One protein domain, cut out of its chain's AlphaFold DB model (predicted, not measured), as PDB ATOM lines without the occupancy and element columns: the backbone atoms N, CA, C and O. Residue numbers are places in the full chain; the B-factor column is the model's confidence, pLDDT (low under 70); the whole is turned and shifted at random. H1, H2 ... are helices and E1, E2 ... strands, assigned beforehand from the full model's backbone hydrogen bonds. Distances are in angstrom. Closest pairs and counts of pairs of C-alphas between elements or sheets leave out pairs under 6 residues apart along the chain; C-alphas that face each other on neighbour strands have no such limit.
ATOM      1  N   ASN A   4      76.490  54.015   0.963       65.00
ATOM      2  CA  ASN A   4      76.974  54.914   2.004       65.00
ATOM      3  C   ASN A   4      75.782  55.302   2.877       65.00
ATOM      4  O   ASN A   4      74.772  55.786   2.366       65.00
ATOM      5  N   TYR A   5      75.889  55.066   4.181       63.41
ATOM      6  CA  TYR A   5      74.829  55.368   5.135       63.41
ATOM      7  C   TYR A   5      75.166  56.639   5.908       63.41
ATOM      8  O   TYR A   5      76.255  56.751   6.471       63.41
ATOM      9  N   ILE A   6      74.237  57.589   5.921       71.56
ATOM     10  CA  ILE A   6      74.338  58.833   6.678       71.56
ATOM     11  C   ILE A   6      73.132  58.894   7.609       71.56
ATOM     12  O   ILE A   6      71.989  58.948   7.162       71.56
ATOM     13  N   GLU A   7      73.389  58.900   8.910       69.88
ATOM     14  CA  GLU A   7      72.363  59.080   9.933       69.88
ATOM     15  C   GLU A   7      72.417  60.515  10.464       69.88
ATOM     16  O   GLU A   7      73.486  61.008  10.833       69.88
ATOM     17  N   ALA A   8      71.270  61.194  10.495       68.50
ATOM     18  CA  ALA A   8      71.120  62.541  11.024       68.50
ATOM     19  C   ALA A   8      69.919  62.601  11.981       68.50
ATOM     20  O   ALA A   8      68.756  62.593  11.578       68.50
ATOM     21  N   ILE A   9      70.195  62.712  13.278       65.56
ATOM     22  CA  ILE A   9      69.147  62.883  14.288       65.56
ATOM     23  C   ILE A   9      68.895  64.382  14.478       65.56
ATOM     24  O   ILE A   9      69.768  65.111  14.949       65.56
ATOM     25  N   VAL A  10      67.689  64.843  14.143       64.31
ATOM     26  CA  VAL A  10      67.258  66.236  14.304       64.31
ATOM     27  C   VAL A  10      66.278  66.337  15.466       64.31
ATOM     28  O   VAL A  10      65.084  66.045  15.382       64.31
ATOM     29  N   SER A  11      66.796  66.782  16.602       63.28
ATOM     30  CA  SER A  11      65.979  67.059  17.775       63.28
ATOM     31  C   SER A  11      65.303  68.421  17.647       63.28
ATOM     32  O   SER A  11      65.943  69.426  17.934       63.28
ATOM     33  N   GLY A  12      64.023  68.438  17.254       62.34
ATOM     34  CA  GLY A  12      63.079  69.561  17.388       62.34
ATOM     35  C   GLY A  12      63.675  70.963  17.304       62.34
ATOM     36  O   GLY A  12      64.564  71.224  16.512       62.34
ATOM     37  N   GLU A  13      63.211  71.897  18.134       60.88
ATOM     38  CA  GLU A  13      63.597  73.317  18.058       60.88
ATOM     39  C   GLU A  13      65.091  73.624  18.320       60.88
ATOM     40  O   GLU A  13      65.513  74.776  18.172       60.88
ATOM     41  N   SER A  14      65.902  72.636  18.711       61.06
ATOM     42  CA  SER A  14      67.274  72.844  19.189       61.06
ATOM     43  C   SER A  14      68.367  72.527  18.169       61.06
ATOM     44  O   SER A  14      69.478  73.029  18.323       61.06
ATOM     45  N   CYS A  15      68.089  71.751  17.118       69.00
ATOM     46  CA  CYS A  15      69.108  71.407  16.122       69.00
ATOM     47  C   CYS A  15      69.348  72.519  15.085       69.00
ATOM     48  O   CYS A  15      68.436  73.254  14.694       69.00
ATOM     49  N   GLU A  16      70.591  72.641  14.624       78.25
ATOM     50  CA  GLU A  16      70.947  73.496  13.488       78.25
ATOM     51  C   GLU A  16      70.560  72.844  12.154       78.25
ATOM     52  O   GLU A  16      70.227  71.660  12.091       78.25
ATOM     53  N   THR A  17      70.578  73.637  11.081       82.62
ATOM     54  CA  THR A  17      70.389  73.117   9.719       82.62
ATOM     55  C   THR A  17      71.566  72.220   9.358       82.62
ATOM     56  O   THR A  17      72.718  72.617   9.522       82.62
ATOM     57  N   VAL A  18      71.285  71.027   8.839       85.88
ATOM     58  CA  VAL A  18      72.316  70.066   8.431       85.88
ATOM     59  C   VAL A  18      72.430  70.088   6.913       85.88
ATOM     60  O   VAL A  18      71.454  69.820   6.217       85.88
ATOM     61  N   CYS A  19      73.614  70.399   6.390       87.12
ATOM     62  CA  CYS A  19      73.920  70.273   4.967       87.12
ATOM     63  C   CYS A  19      74.813  69.051   4.751       87.12
ATOM     64  O   CYS A  19      75.877  68.937   5.359       87.12
ATOM     65  N   ILE A  20      74.371  68.147   3.887       85.94
ATOM     66  CA  ILE A  20      75.090  66.943   3.496       85.94
ATOM     67  C   ILE A  20      75.503  67.118   2.041       85.94
ATOM     68  O   ILE A  20      74.661  67.142   1.141       85.94
ATOM     69  N   GLU A  21      76.808  67.221   1.817       84.62
ATOM     70  CA  GLU A  21      77.400  67.151   0.485       84.62
ATOM     71  C   GLU A  21      77.897  65.727   0.236       84.62
ATOM     72  O   GLU A  21      78.627  65.157   1.046       84.62
ATOM     73  N   THR A  22      77.490  65.138  -0.884       74.75
ATOM     74  CA  THR A  22      77.917  63.799  -1.292       74.75
ATOM     75  C   THR A  22      78.389  63.798  -2.744       74.75
ATOM     76  O   THR A  22      78.156  64.749  -3.499       74.75
ATOM     77  N   CYS A  23      79.092  62.737  -3.142       73.62
ATOM     78  CA  CYS A  23      79.439  62.496  -4.539       73.62
ATOM     79  C   CYS A  23      78.170  62.320  -5.392       73.62
ATOM     80  O   CYS A  23      77.045  62.351  -4.894       73.62
ATOM     81  N   CYS A  24      78.321  62.144  -6.703       70.06
ATOM     82  CA  CYS A  24      77.163  61.857  -7.540       70.06
ATOM     83  C   CYS A  24      76.493  60.540  -7.134       70.06
ATOM     84  O   CYS A  24      77.092  59.464  -7.169       70.06
ATOM     85  N   VAL A  25      75.223  60.651  -6.753       71.06
ATOM     86  CA  VAL A  25      74.370  59.539  -6.334       71.06
ATOM     87  C   VAL A  25      73.322  59.272  -7.407       71.06
ATOM     88  O   VAL A  25      72.787  60.205  -8.001       71.06
ATOM     89  N   ASN A  26      73.019  57.996  -7.655       70.44
ATOM     90  CA  ASN A  26      71.901  57.614  -8.526       70.44
ATOM     91  C   ASN A  26      70.597  57.507  -7.726       70.44
ATOM     92  O   ASN A  26      69.520  57.840  -8.208       70.44
ATOM     93  N   THR A  27      70.714  57.059  -6.474       74.88
ATOM     94  CA  THR A  27      69.568  56.805  -5.605       74.88
ATOM     95  C   THR A  27      69.856  57.324  -4.205       74.88
ATOM     96  O   THR A  27      70.907  57.035  -3.638       74.88
ATOM     97  N   ALA A  28      68.899  58.039  -3.618       79.00
ATOM     98  CA  ALA A  28      68.881  58.370  -2.197       79.00
ATOM     99  C   ALA A  28      67.589  57.820  -1.584       79.00
ATOM    100  O   ALA A  28      66.498  58.091  -2.085       79.00
ATOM    101  N   ILE A  29      67.713  57.032  -0.519       82.81
ATOM    102  CA  ILE A  29      66.589  56.530   0.272       82.81
ATOM    103  C   ILE A  29      66.580  57.310   1.576       82.81
ATOM    104  O   ILE A  29      67.562  57.291   2.313       82.81
ATOM    105  N   VAL A  30      65.470  57.992   1.843       84.56
ATOM    106  CA  VAL A  30      65.278  58.785   3.057       84.56
ATOM    107  C   VAL A  30      64.222  58.101   3.918       84.56
ATOM    108  O   VAL A  30      63.088  57.915   3.478       84.56
ATOM    109  N   SER A  31      64.598  57.737   5.139       85.00
ATOM    110  CA  SER A  31      63.695  57.253   6.178       85.00
ATOM    111  C   SER A  31      63.542  58.348   7.227       85.00
ATOM    112  O   SER A  31      64.527  58.884   7.731       85.00
ATOM    113  N   VAL A  32      62.297  58.718   7.523       85.81
ATOM    114  CA  VAL A  32      61.975  59.739   8.522       85.81
ATOM    115  C   VAL A  32      61.079  59.107   9.568       85.81
ATOM    116  O   VAL A  32      59.997  58.611   9.254       85.81
ATOM    117  N   SER A  33      61.503  59.170  10.823       84.62
ATOM    118  CA  SER A  33      60.657  58.846  11.966       84.62
ATOM    119  C   SER A  33      60.476  60.089  12.823       84.62
ATOM    120  O   SER A  33      61.388  60.895  12.990       84.62
ATOM    121  N   SER A  34      59.256  60.303  13.306       83.69
ATOM    122  CA  SER A  34      58.915  61.473  14.112       83.69
ATOM    123  C   SER A  34      58.156  61.047  15.355       83.69
ATOM    124  O   SER A  34      57.295  60.170  15.298       83.69
ATOM    125  N   GLY A  35      58.475  61.679  16.475       83.19
ATOM    126  CA  GLY A  35      57.819  61.457  17.754       83.19
ATOM    127  C   GLY A  35      57.600  62.769  18.489       83.19
ATOM    128  O   GLY A  35      58.221  63.786  18.186       83.19
ATOM    129  N   VAL A  36      56.717  62.744  19.481       80.44
ATOM    130  CA  VAL A  36      56.520  63.868  20.400       80.44
ATOM    131  C   VAL A  36      57.151  63.491  21.730       80.44
ATOM    132  O   VAL A  36      56.761  62.503  22.353       80.44
ATOM    133  N   ASN A  37      58.134  64.269  22.180       73.00
ATOM    134  CA  ASN A  37      58.683  64.106  23.516       73.00
ATOM    135  C   ASN A  37      57.780  64.838  24.512       73.00
ATOM    136  O   ASN A  37      57.867  66.056  24.664       73.00
ATOM    137  N   HIS A  38      56.914  64.093  25.202       71.75
ATOM    138  CA  HIS A  38      55.974  64.658  26.172       71.75
ATOM    139  C   HIS A  38      56.653  65.416  27.325       71.75
ATOM    140  O   HIS A  38      56.069  66.367  27.835       71.75
ATOM    141  N   SER A  39      57.879  65.047  27.707       76.12
ATOM    142  CA  SER A  39      58.614  65.714  28.789       76.12
ATOM    143  C   SER A  39      59.207  67.059  28.366       76.12
ATOM    144  O   SER A  39      59.359  67.945  29.200       76.12
ATOM    145  N   LEU A  40      59.549  67.215  27.082       66.31
ATOM    146  CA  LEU A  40      60.161  68.435  26.541       66.31
ATOM    147  C   LEU A  40      59.182  69.283  25.720       66.31
ATOM    148  O   LEU A  40      59.529  70.384  25.315       66.31
ATOM    149  N   THR A  41      57.960  68.799  25.473       73.94
ATOM    150  CA  THR A  41      56.959  69.424  24.581       73.94
ATOM    151  C   THR A  41      57.466  69.704  23.161       73.94
ATOM    152  O   THR A  41      56.860  70.470  22.419       73.94
ATOM    153  N   THR A  42      58.562  69.059  22.756       72.50
ATOM    154  CA  THR A  42      59.190  69.224  21.444       72.50
ATOM    155  C   THR A  42      58.964  67.996  20.574       72.50
ATOM    156  O   THR A  42      58.968  66.858  21.057       72.50
ATOM    157  N   ALA A  43      58.837  68.216  19.267       77.88
ATOM    158  CA  ALA A  43      58.950  67.140  18.294       77.88
ATOM    159  C   ALA A  43      60.401  66.628  18.230       77.88
ATOM    160  O   ALA A  43      61.350  67.379  18.446       77.88
ATOM    161  N   LEU A  44      60.571  65.338  17.969       81.81
ATOM    162  CA  LEU A  44      61.850  64.693  17.689       81.81
ATOM    163  C   LEU A  44      61.749  64.058  16.307       81.81
ATOM    164  O   LEU A  44      60.797  63.321  16.056       81.81
ATOM    165  N   HIS A  45      62.730  64.318  15.448       83.19
ATOM    166  CA  HIS A  45      62.791  63.779  14.096       83.19
ATOM    167  C   HIS A  45      64.102  63.007  13.932       83.19
ATOM    168  O   HIS A  45      65.185  63.576  14.040       83.19
ATOM    169  N   SER A  46      64.030  61.702  13.686       83.25
ATOM    170  CA  SER A  46      65.202  60.934  13.262       83.25
ATOM    171  C   SER A  46      65.154  60.770  11.752       83.25
ATOM    172  O   SER A  46      64.146  60.291  11.220       83.25
ATOM    173  N   ILE A  47      66.211  61.209  11.070       85.44
ATOM    174  CA  ILE A  47      66.323  61.171   9.616       85.44
ATOM    175  C   ILE A  47      67.520  60.305   9.245       85.44
ATOM    176  O   ILE A  47      68.668  60.601   9.562       85.44
ATOM    177  N   GLU A  48      67.250  59.238   8.514       84.88
ATOM    178  CA  GLU A  48      68.258  58.319   8.010       84.88
ATOM    179  C   GLU A  48      68.302  58.425   6.488       84.88
ATOM    180  O   GLU A  48      67.269  58.376   5.817       84.88
ATOM    181  N   ILE A  49      69.499  58.586   5.931       83.38
ATOM    182  CA  ILE A  49      69.720  58.761   4.498       83.38
ATOM    183  C   ILE A  49      70.702  57.692   4.028       83.38
ATOM    184  O   ILE A  49      71.894  57.730   4.331       83.38
ATOM    185  N   ALA A  50      70.212  56.748   3.230       82.06
ATOM    186  CA  ALA A  50      71.042  55.764   2.551       82.06
ATOM    187  C   ALA A  50      71.279  56.195   1.099       82.06
ATOM    188  O   ALA A  50      70.339  56.403   0.330       82.06
ATOM    189  N   LEU A  51      72.546  56.317   0.714       79.88
ATOM    190  CA  LEU A  51      72.967  56.765  -0.605       79.88
ATOM    191  C   LEU A  51      73.487  55.584  -1.431       79.88
ATOM    192  O   LEU A  51      74.491  54.953  -1.094       79.88
ATOM    193  N   GLY A  52      72.802  55.310  -2.540       70.62
ATOM    194  CA  GLY A  52      73.250  54.415  -3.599       70.62
ATOM    195  C   GLY A  52      74.151  55.170  -4.570       70.62
ATOM    196  O   GLY A  52      73.677  55.963  -5.392       70.62
ATOM    197  N   VAL A  53      75.456  54.933  -4.460       66.50
ATOM    198  CA  VAL A  53      76.462  55.526  -5.348       66.50
ATOM    199  C   VAL A  53      76.376  54.863  -6.725       66.50
ATOM    200  O   VAL A  53      76.009  53.691  -6.841       66.50
ATOM    201  N   ILE A  54      76.699  55.611  -7.781       63.75
ATOM    202  CA  ILE A  54      76.895  55.036  -9.114       63.75
ATOM    203  C   ILE A  54      78.081  54.065  -9.014       63.75
ATOM    204  O   ILE A  54      79.216  54.498  -8.838       63.75
ATOM    205  N   ASN A  55      77.828  52.755  -9.079       57.00
ATOM    206  CA  ASN A  55      78.904  51.776  -9.217       57.00
ATOM    207  C   ASN A  55      79.610  52.031 -10.558       57.00
ATOM    208  O   ASN A  55      78.966  52.002 -11.608       57.00
ATOM    209  N   GLU A  56      80.924  52.245 -10.518       54.31
ATOM    210  CA  GLU A  56      81.813  52.397 -11.679       54.31
ATOM    211  C   GLU A  56      81.993  51.085 -12.478       54.31
ATOM    212  O   GLU A  56      83.060  50.817 -13.015       54.31
ATOM    213  N   ASP A  57      80.948  50.265 -12.626       49.16
ATOM    214  CA  ASP A  57      80.953  49.142 -13.578       49.16
ATOM    215  C   ASP A  57      80.756  49.633 -15.034       49.16
ATOM    216  O   ASP A  57      80.600  48.838 -15.964       49.16
ATOM    217  N   PHE A  58      80.802  50.952 -15.265       49.41
ATOM    218  CA  PHE A  58      81.052  51.534 -16.582       49.41
ATOM    219  C   PHE A  58      82.524  51.329 -16.945       49.41
ATOM    220  O   PHE A  58      83.380  52.187 -16.735       49.41
ATOM    221  N   PRO A  72      78.520  67.827  -6.963       76.06
ATOM    222  CA  PRO A  72      78.155  67.199  -5.701       76.06
ATOM    223  C   PRO A  72      76.644  67.289  -5.482       76.06
ATOM    224  O   PRO A  72      76.034  68.345  -5.669       76.06
ATOM    225  N   PHE A  73      76.044  66.177  -5.067       83.56
ATOM    226  CA  PHE A  73      74.635  66.139  -4.709       83.56
ATOM    227  C   PHE A  73      74.482  66.676  -3.287       83.56
ATOM    228  O   PHE A  73      75.231  66.303  -2.382       83.56
ATOM    229  N   ARG A  74      73.527  67.584  -3.087       89.19
ATOM    230  CA  ARG A  74      73.350  68.304  -1.820       89.19
ATOM    231  C   ARG A  74      71.992  68.016  -1.220       89.19
ATOM    232  O   ARG A  74      70.973  68.296  -1.856       89.19
ATOM    233  N   ILE A  75      71.990  67.513   0.006       90.56
ATOM    234  CA  ILE A  75      70.785  67.302   0.803       90.56
ATOM    235  C   ILE A  75      70.849  68.250   1.992       90.56
ATOM    236  O   ILE A  75      71.818  68.234   2.745       90.56
ATOM    237  N   VAL A  76      69.824  69.076   2.166       93.00
ATOM    238  CA  VAL A  76      69.711  69.975   3.316       93.00
ATOM    239  C   VAL A  76      68.538  69.537   4.175       93.00
ATOM    240  O   VAL A  76      67.422  69.391   3.680       93.00
ATOM    241  N   ILE A  77      68.791  69.350   5.465       91.69
ATOM    242  CA  ILE A  77      67.773  69.131   6.485       91.69
ATOM    243  C   ILE A  77      67.597  70.448   7.239       91.69
ATOM    244  O   ILE A  77      68.445  70.841   8.044       91.69
ATOM    245  N   TYR A  78      66.512  71.152   6.933       91.12
ATOM    246  CA  TYR A  78      66.160  72.431   7.526       91.12
ATOM    247  C   TYR A  78      65.206  72.236   8.701       91.12
ATOM    248  O   TYR A  78      64.064  71.810   8.535       91.12
ATOM    249  N   ASN A  79      65.671  72.619   9.885       87.25
ATOM    250  CA  ASN A  79      64.834  72.689  11.069       87.25
ATOM    251  C   ASN A  79      64.025  73.990  11.070       87.25
ATOM    252  O   ASN A  79      64.572  75.075  11.286       87.25
ATOM    253  N   ALA A  80      62.715  73.875  10.872       85.62
ATOM    254  CA  ALA A  80      61.800  75.003  10.805       85.62
ATOM    255  C   ALA A  80      61.627  75.718  12.148       85.62
ATOM    256  O   ALA A  80      61.195  76.872  12.168       85.62
ATOM    257  N   LYS A  81      61.908  75.041  13.274       81.56
ATOM    258  CA  LYS A  81      61.673  75.541  14.643       81.56
ATOM    259  C   LYS A  81      60.232  76.049  14.856       81.56
ATOM    260  O   LYS A  81      59.975  76.859  15.743       81.56
ATOM    261  N   GLY A  82      59.293  75.587  14.027       82.38
ATOM    262  CA  GLY A  82      57.915  76.069  13.940       82.38
ATOM    263  C   GLY A  82      57.654  76.948  12.711       82.38
ATOM    264  O   GLY A  82      58.007  78.126  12.673       82.38
ATOM    265  N   VAL A  83      56.905  76.405  11.748       84.94
ATOM    266  CA  VAL A  83      56.549  77.079  10.481       84.94
ATOM    267  C   VAL A  83      55.675  78.330  10.653       84.94
ATOM    268  O   VAL A  83      55.592  79.157   9.752       84.94
ATOM    269  N   ALA A  84      55.030  78.487  11.812       86.38
ATOM    270  CA  ALA A  84      54.215  79.657  12.138       86.38
ATOM    271  C   ALA A  84      55.046  80.888  12.548       86.38
ATOM    272  O   ALA A  84      54.488  81.972  12.728       86.38
ATOM    273  N   ARG A  85      56.368  80.750  12.736       85.50
ATOM    274  CA  ARG A  85      57.227  81.879  13.113       85.50
ATOM    275  C   ARG A  85      57.319  82.890  11.958       85.50
ATOM    276  O   ARG A  85      57.533  82.478  10.819       85.50
ATOM    277  N   PRO A  86      57.266  84.210  12.225       88.94
ATOM    278  CA  PRO A  86      57.264  85.236  11.174       88.94
ATOM    279  C   PRO A  86      58.456  85.185  10.208       88.94
ATOM    280  O   PRO A  86      58.321  85.553   9.047       88.94
ATOM    281  N   LEU A  87      59.619  84.725  10.682       89.62
ATOM    282  CA  LEU A  87      60.860  84.671   9.901       89.62
ATOM    283  C   LEU A  87      61.053  83.359   9.128       89.62
ATOM    284  O   LEU A  87      62.045  83.229   8.415       89.62
ATOM    285  N   PHE A  88      60.133  82.392   9.243       91.25
ATOM    286  CA  PHE A  88      60.297  81.062   8.648       91.25
ATOM    287  C   PHE A  88      60.596  81.131   7.144       91.25
ATOM    288  O   PHE A  88      61.597  80.585   6.689       91.25
ATOM    289  N   ILE A  89      59.779  81.862   6.379       94.06
ATOM    290  CA  ILE A  89      59.937  81.948   4.920       94.06
ATOM    291  C   ILE A  89      61.255  82.625   4.533       94.06
ATOM    292  O   ILE A  89      61.964  82.111   3.671       94.06
ATOM    293  N   SER A  90      61.616  83.738   5.179       94.69
ATOM    294  CA  SER A  90      62.867  84.442   4.878       94.69
ATOM    295  C   SER A  90      64.094  83.594   5.207       94.69
ATOM    296  O   SER A  90      65.011  83.509   4.396       94.69
ATOM    297  N   SER A  91      64.096  82.911   6.356       93.06
ATOM    298  CA  SER A  91      65.212  82.050   6.760       93.06
ATOM    299  C   SER A  91      65.320  80.799   5.884       93.06
ATOM    300  O   SER A  91      66.424  80.348   5.580       93.06
ATOM    301  N   LEU A  92      64.190  80.251   5.426       94.44
ATOM    302  CA  LEU A  92      64.170  79.154   4.461       94.44
ATOM    303  C   LEU A  92      64.742  79.588   3.103       94.44
ATOM    304  O   LEU A  92      65.561  78.876   2.528       94.44
ATOM    305  N   GLN A  93      64.352  80.763   2.600       95.81
ATOM    306  CA  GLN A  93      64.867  81.310   1.339       95.81
ATOM    307  C   GLN A  93      66.371  81.582   1.393       95.81
ATOM    308  O   GLN A  93      67.087  81.257   0.444       95.81
ATOM    309  N   GLU A  94      66.857  82.137   2.504       95.50
ATOM    310  CA  GLU A  94      68.287  82.324   2.750       95.50
ATOM    311  C   GLU A  94      69.020  80.977   2.735       95.50
ATOM    312  O   GLU A  94      69.989  80.814   1.998       95.50
ATOM    313  N   THR A  95      68.493  79.974   3.443       94.38
ATOM    314  CA  THR A  95      69.055  78.614   3.469       94.38
ATOM    315  C   THR A  95      69.141  78.010   2.063       94.38
ATOM    316  O   THR A  95      70.187  77.491   1.671       94.38
ATOM    317  N   ILE A  96      68.067  78.102   1.272       95.81
ATOM    318  CA  ILE A  96      68.045  77.602  -0.113       95.81
ATOM    319  C   ILE A  96      69.082  78.335  -0.967       95.81
ATOM    320  O   ILE A  96      69.793  77.697  -1.738       95.81
ATOM    321  N   SER A  97      69.199  79.654  -0.811       95.69
ATOM    322  CA  SER A  97      70.140  80.472  -1.584       95.69
ATOM    323  C   SER A  97      71.599  80.165  -1.237       95.69
ATOM    324  O   SER A  97      72.445  80.144  -2.127       95.69
ATOM    325  N   VAL A  98      71.893  79.907   0.041       94.00
ATOM    326  CA  VAL A  98      73.243  79.594   0.529       94.00
ATOM    327  C   VAL A  98      73.684  78.200   0.092       94.00
ATOM    328  O   VAL A  98      74.793  78.038  -0.414       94.00
ATOM    329  N   TYR A  99      72.834  77.189   0.277       91.94
ATOM    330  CA  TYR A  99      73.237  75.797   0.063       91.94
ATOM    331  C   TYR A  99      72.908  75.258  -1.330       91.94
ATOM    332  O   TYR A  99      73.522  74.279  -1.757       91.94
ATOM    333  N   ASN A 100      71.964  75.878  -2.048       92.75
ATOM    334  CA  ASN A 100      71.452  75.419  -3.341       92.75
ATOM    335  C   ASN A 100      71.206  73.891  -3.364       92.75
ATOM    336  O   ASN A 100      71.884  73.163  -4.102       92.75
ATOM    337  N   PRO A 101      70.328  73.374  -2.479       93.25
ATOM    338  CA  PRO A 101      70.145  71.939  -2.306       93.25
ATOM    339  C   PRO A 101      69.448  71.290  -3.502       93.25
ATOM    340  O   PRO A 101      68.572  71.881  -4.128       93.25
ATOM    341  N   HIS A 102      69.773  70.021  -3.746       89.81
ATOM    342  CA  HIS A 102      69.030  69.161  -4.668       89.81
ATOM    343  C   HIS A 102      67.809  68.545  -3.975       89.81
ATOM    344  O   HIS A 102      66.756  68.378  -4.586       89.81
ATOM    345  N   VAL A 103      67.950  68.220  -2.687       88.88
ATOM    346  CA  VAL A 103      66.873  67.727  -1.825       88.88
ATOM    347  C   VAL A 103      66.828  68.581  -0.569       88.88
ATOM    348  O   VAL A 103      67.847  68.786   0.089       88.88
ATOM    349  N   LEU A 104      65.636  69.058  -0.228       93.12
ATOM    350  CA  LEU A 104      65.373  69.817   0.984       93.12
ATOM    351  C   LEU A 104      64.357  69.055   1.836       93.12
ATOM    352  O   LEU A 104      63.231  68.823   1.400       93.12
ATOM    353  N   ILE A 105      64.760  68.674   3.043       90.44
ATOM    354  CA  ILE A 105      63.905  68.046   4.052       90.44
ATOM    355  C   ILE A 105      63.606  69.110   5.102       90.44
ATOM    356  O   ILE A 105      64.532  69.687   5.662       90.44
ATOM    357  N   ILE A 106      62.329  69.386   5.358       90.19
ATOM    358  CA  ILE A 106      61.900  70.374   6.354       90.19
ATOM    359  C   ILE A 106      61.312  69.621   7.546       90.19
ATOM    360  O   ILE A 106      60.386  68.829   7.359       90.19
ATOM    361  N   THR A 107      61.854  69.869   8.739       85.19
ATOM    362  CA  THR A 107      61.388  69.296  10.016       85.19
ATOM    363  C   THR A 107      60.808  70.365  10.918       85.19
ATOM    364  O   THR A 107      61.494  71.403  11.077       85.19
TER     365      THR A 107
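What this domain is: This is residues 4 to 58 and 72 to 107 of the 107 residues of an uncharacterized protein of Corchorus olitorius (UniProt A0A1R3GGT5). Two three-stranded sheets stand only partly face to face as a sandwich, with helix H1 covering the other face of the smaller sheet, E2 E5 E6. The hairpin of E3 and E4, with E1 beside E4, makes the longer sheet, and the longest axis runs along it from Ser 39 in its turn to Phe 58 at the cut. The 91 residues printed have one named helix and six named strands, in the order E1 E2 E3 E4 E5 H1 E6; the class is mixed, helices and strands. One sheet runs E1 E4 E3, antiparallel throughout, and the other E2 E5 E6, mixed. The whole is only just compact, close to loose, with a radius of gyration of the C-alphas of 14.7 A, and flat, spanning 51 by 29 by 14 A.

Where its parts are: E1, residues 4 to 10, begins at C-alpha 4 (76.974, 54.914, 2.004) and is 19.3 A long. E2, residues 18 to 22, measures 12.9 A. E3, residues 25 to 37, measures 34.0 A, and E4, residues 42 to 53, measures 34.7 A. After the cut come E5, residues 73 to 78, 16.2 A, and H1, residues 88 to 99, 16.4 A, which begins at C-alpha 88 (60.297, 81.062, 8.648). E6, residues 103 to 106, 9.9 A, ends at C-alpha 106 (61.900, 70.374, 6.354).

How they stand to each other: E4 is the inner strand of its sheet, which is twisted, with C-alphas up to 4.4 A off its best plane. E1 and E4 are antiparallel at 168 degrees, with N 6 and O 49 within hydrogen-bond range at 2.8 A. E3 and E4, a hairpin, are antiparallel at 165 degrees, with N 31 and O 48 at 2.8 A. Across the sandwich, two sheets face to face, the facing parts are 9.9 A centre to centre; the closest C-alphas of E3 and E5, those of Val 25 and Phe 73, are 6.8 A apart. E2 and E5 are antiparallel at 169 degrees, with N 20 and O 75 at 2.8 A. E5 and E6 are parallel at 8 degrees, with N 105 and O 76 at 2.8 A. E5, H1 and E6 form a strand-helix-strand unit, two parallel neighbour strands with a helix between, and its crossover is right-handed. H1 is on the sheet E2 E5 E6 at a height over the sheet of 9.9 A, over E5 and E6, and runs along the strands at 23 degrees to E5 on the local plane. The closest C-alphas of E5 and H1, those of Val 76 and Tyr 99, are 7.5 A apart. Every O i to N i+4 pair of H1 is within hydrogen-bond range. H1 and E4 are apart.

The domain as a whole: The two C-alphas farthest apart, those of Ser 39 and Phe 58, are 52.6 A apart. Residues 59 to 71 are not printed, and C-alphas 58 and 72 are 19.3 A apart across the cut. Of the links that are printed whole, none is long. The mean pLDDT of the printed part is 80.2; residues 4 to 5, 7 to 15, 40 and 53 to 58 are under 70.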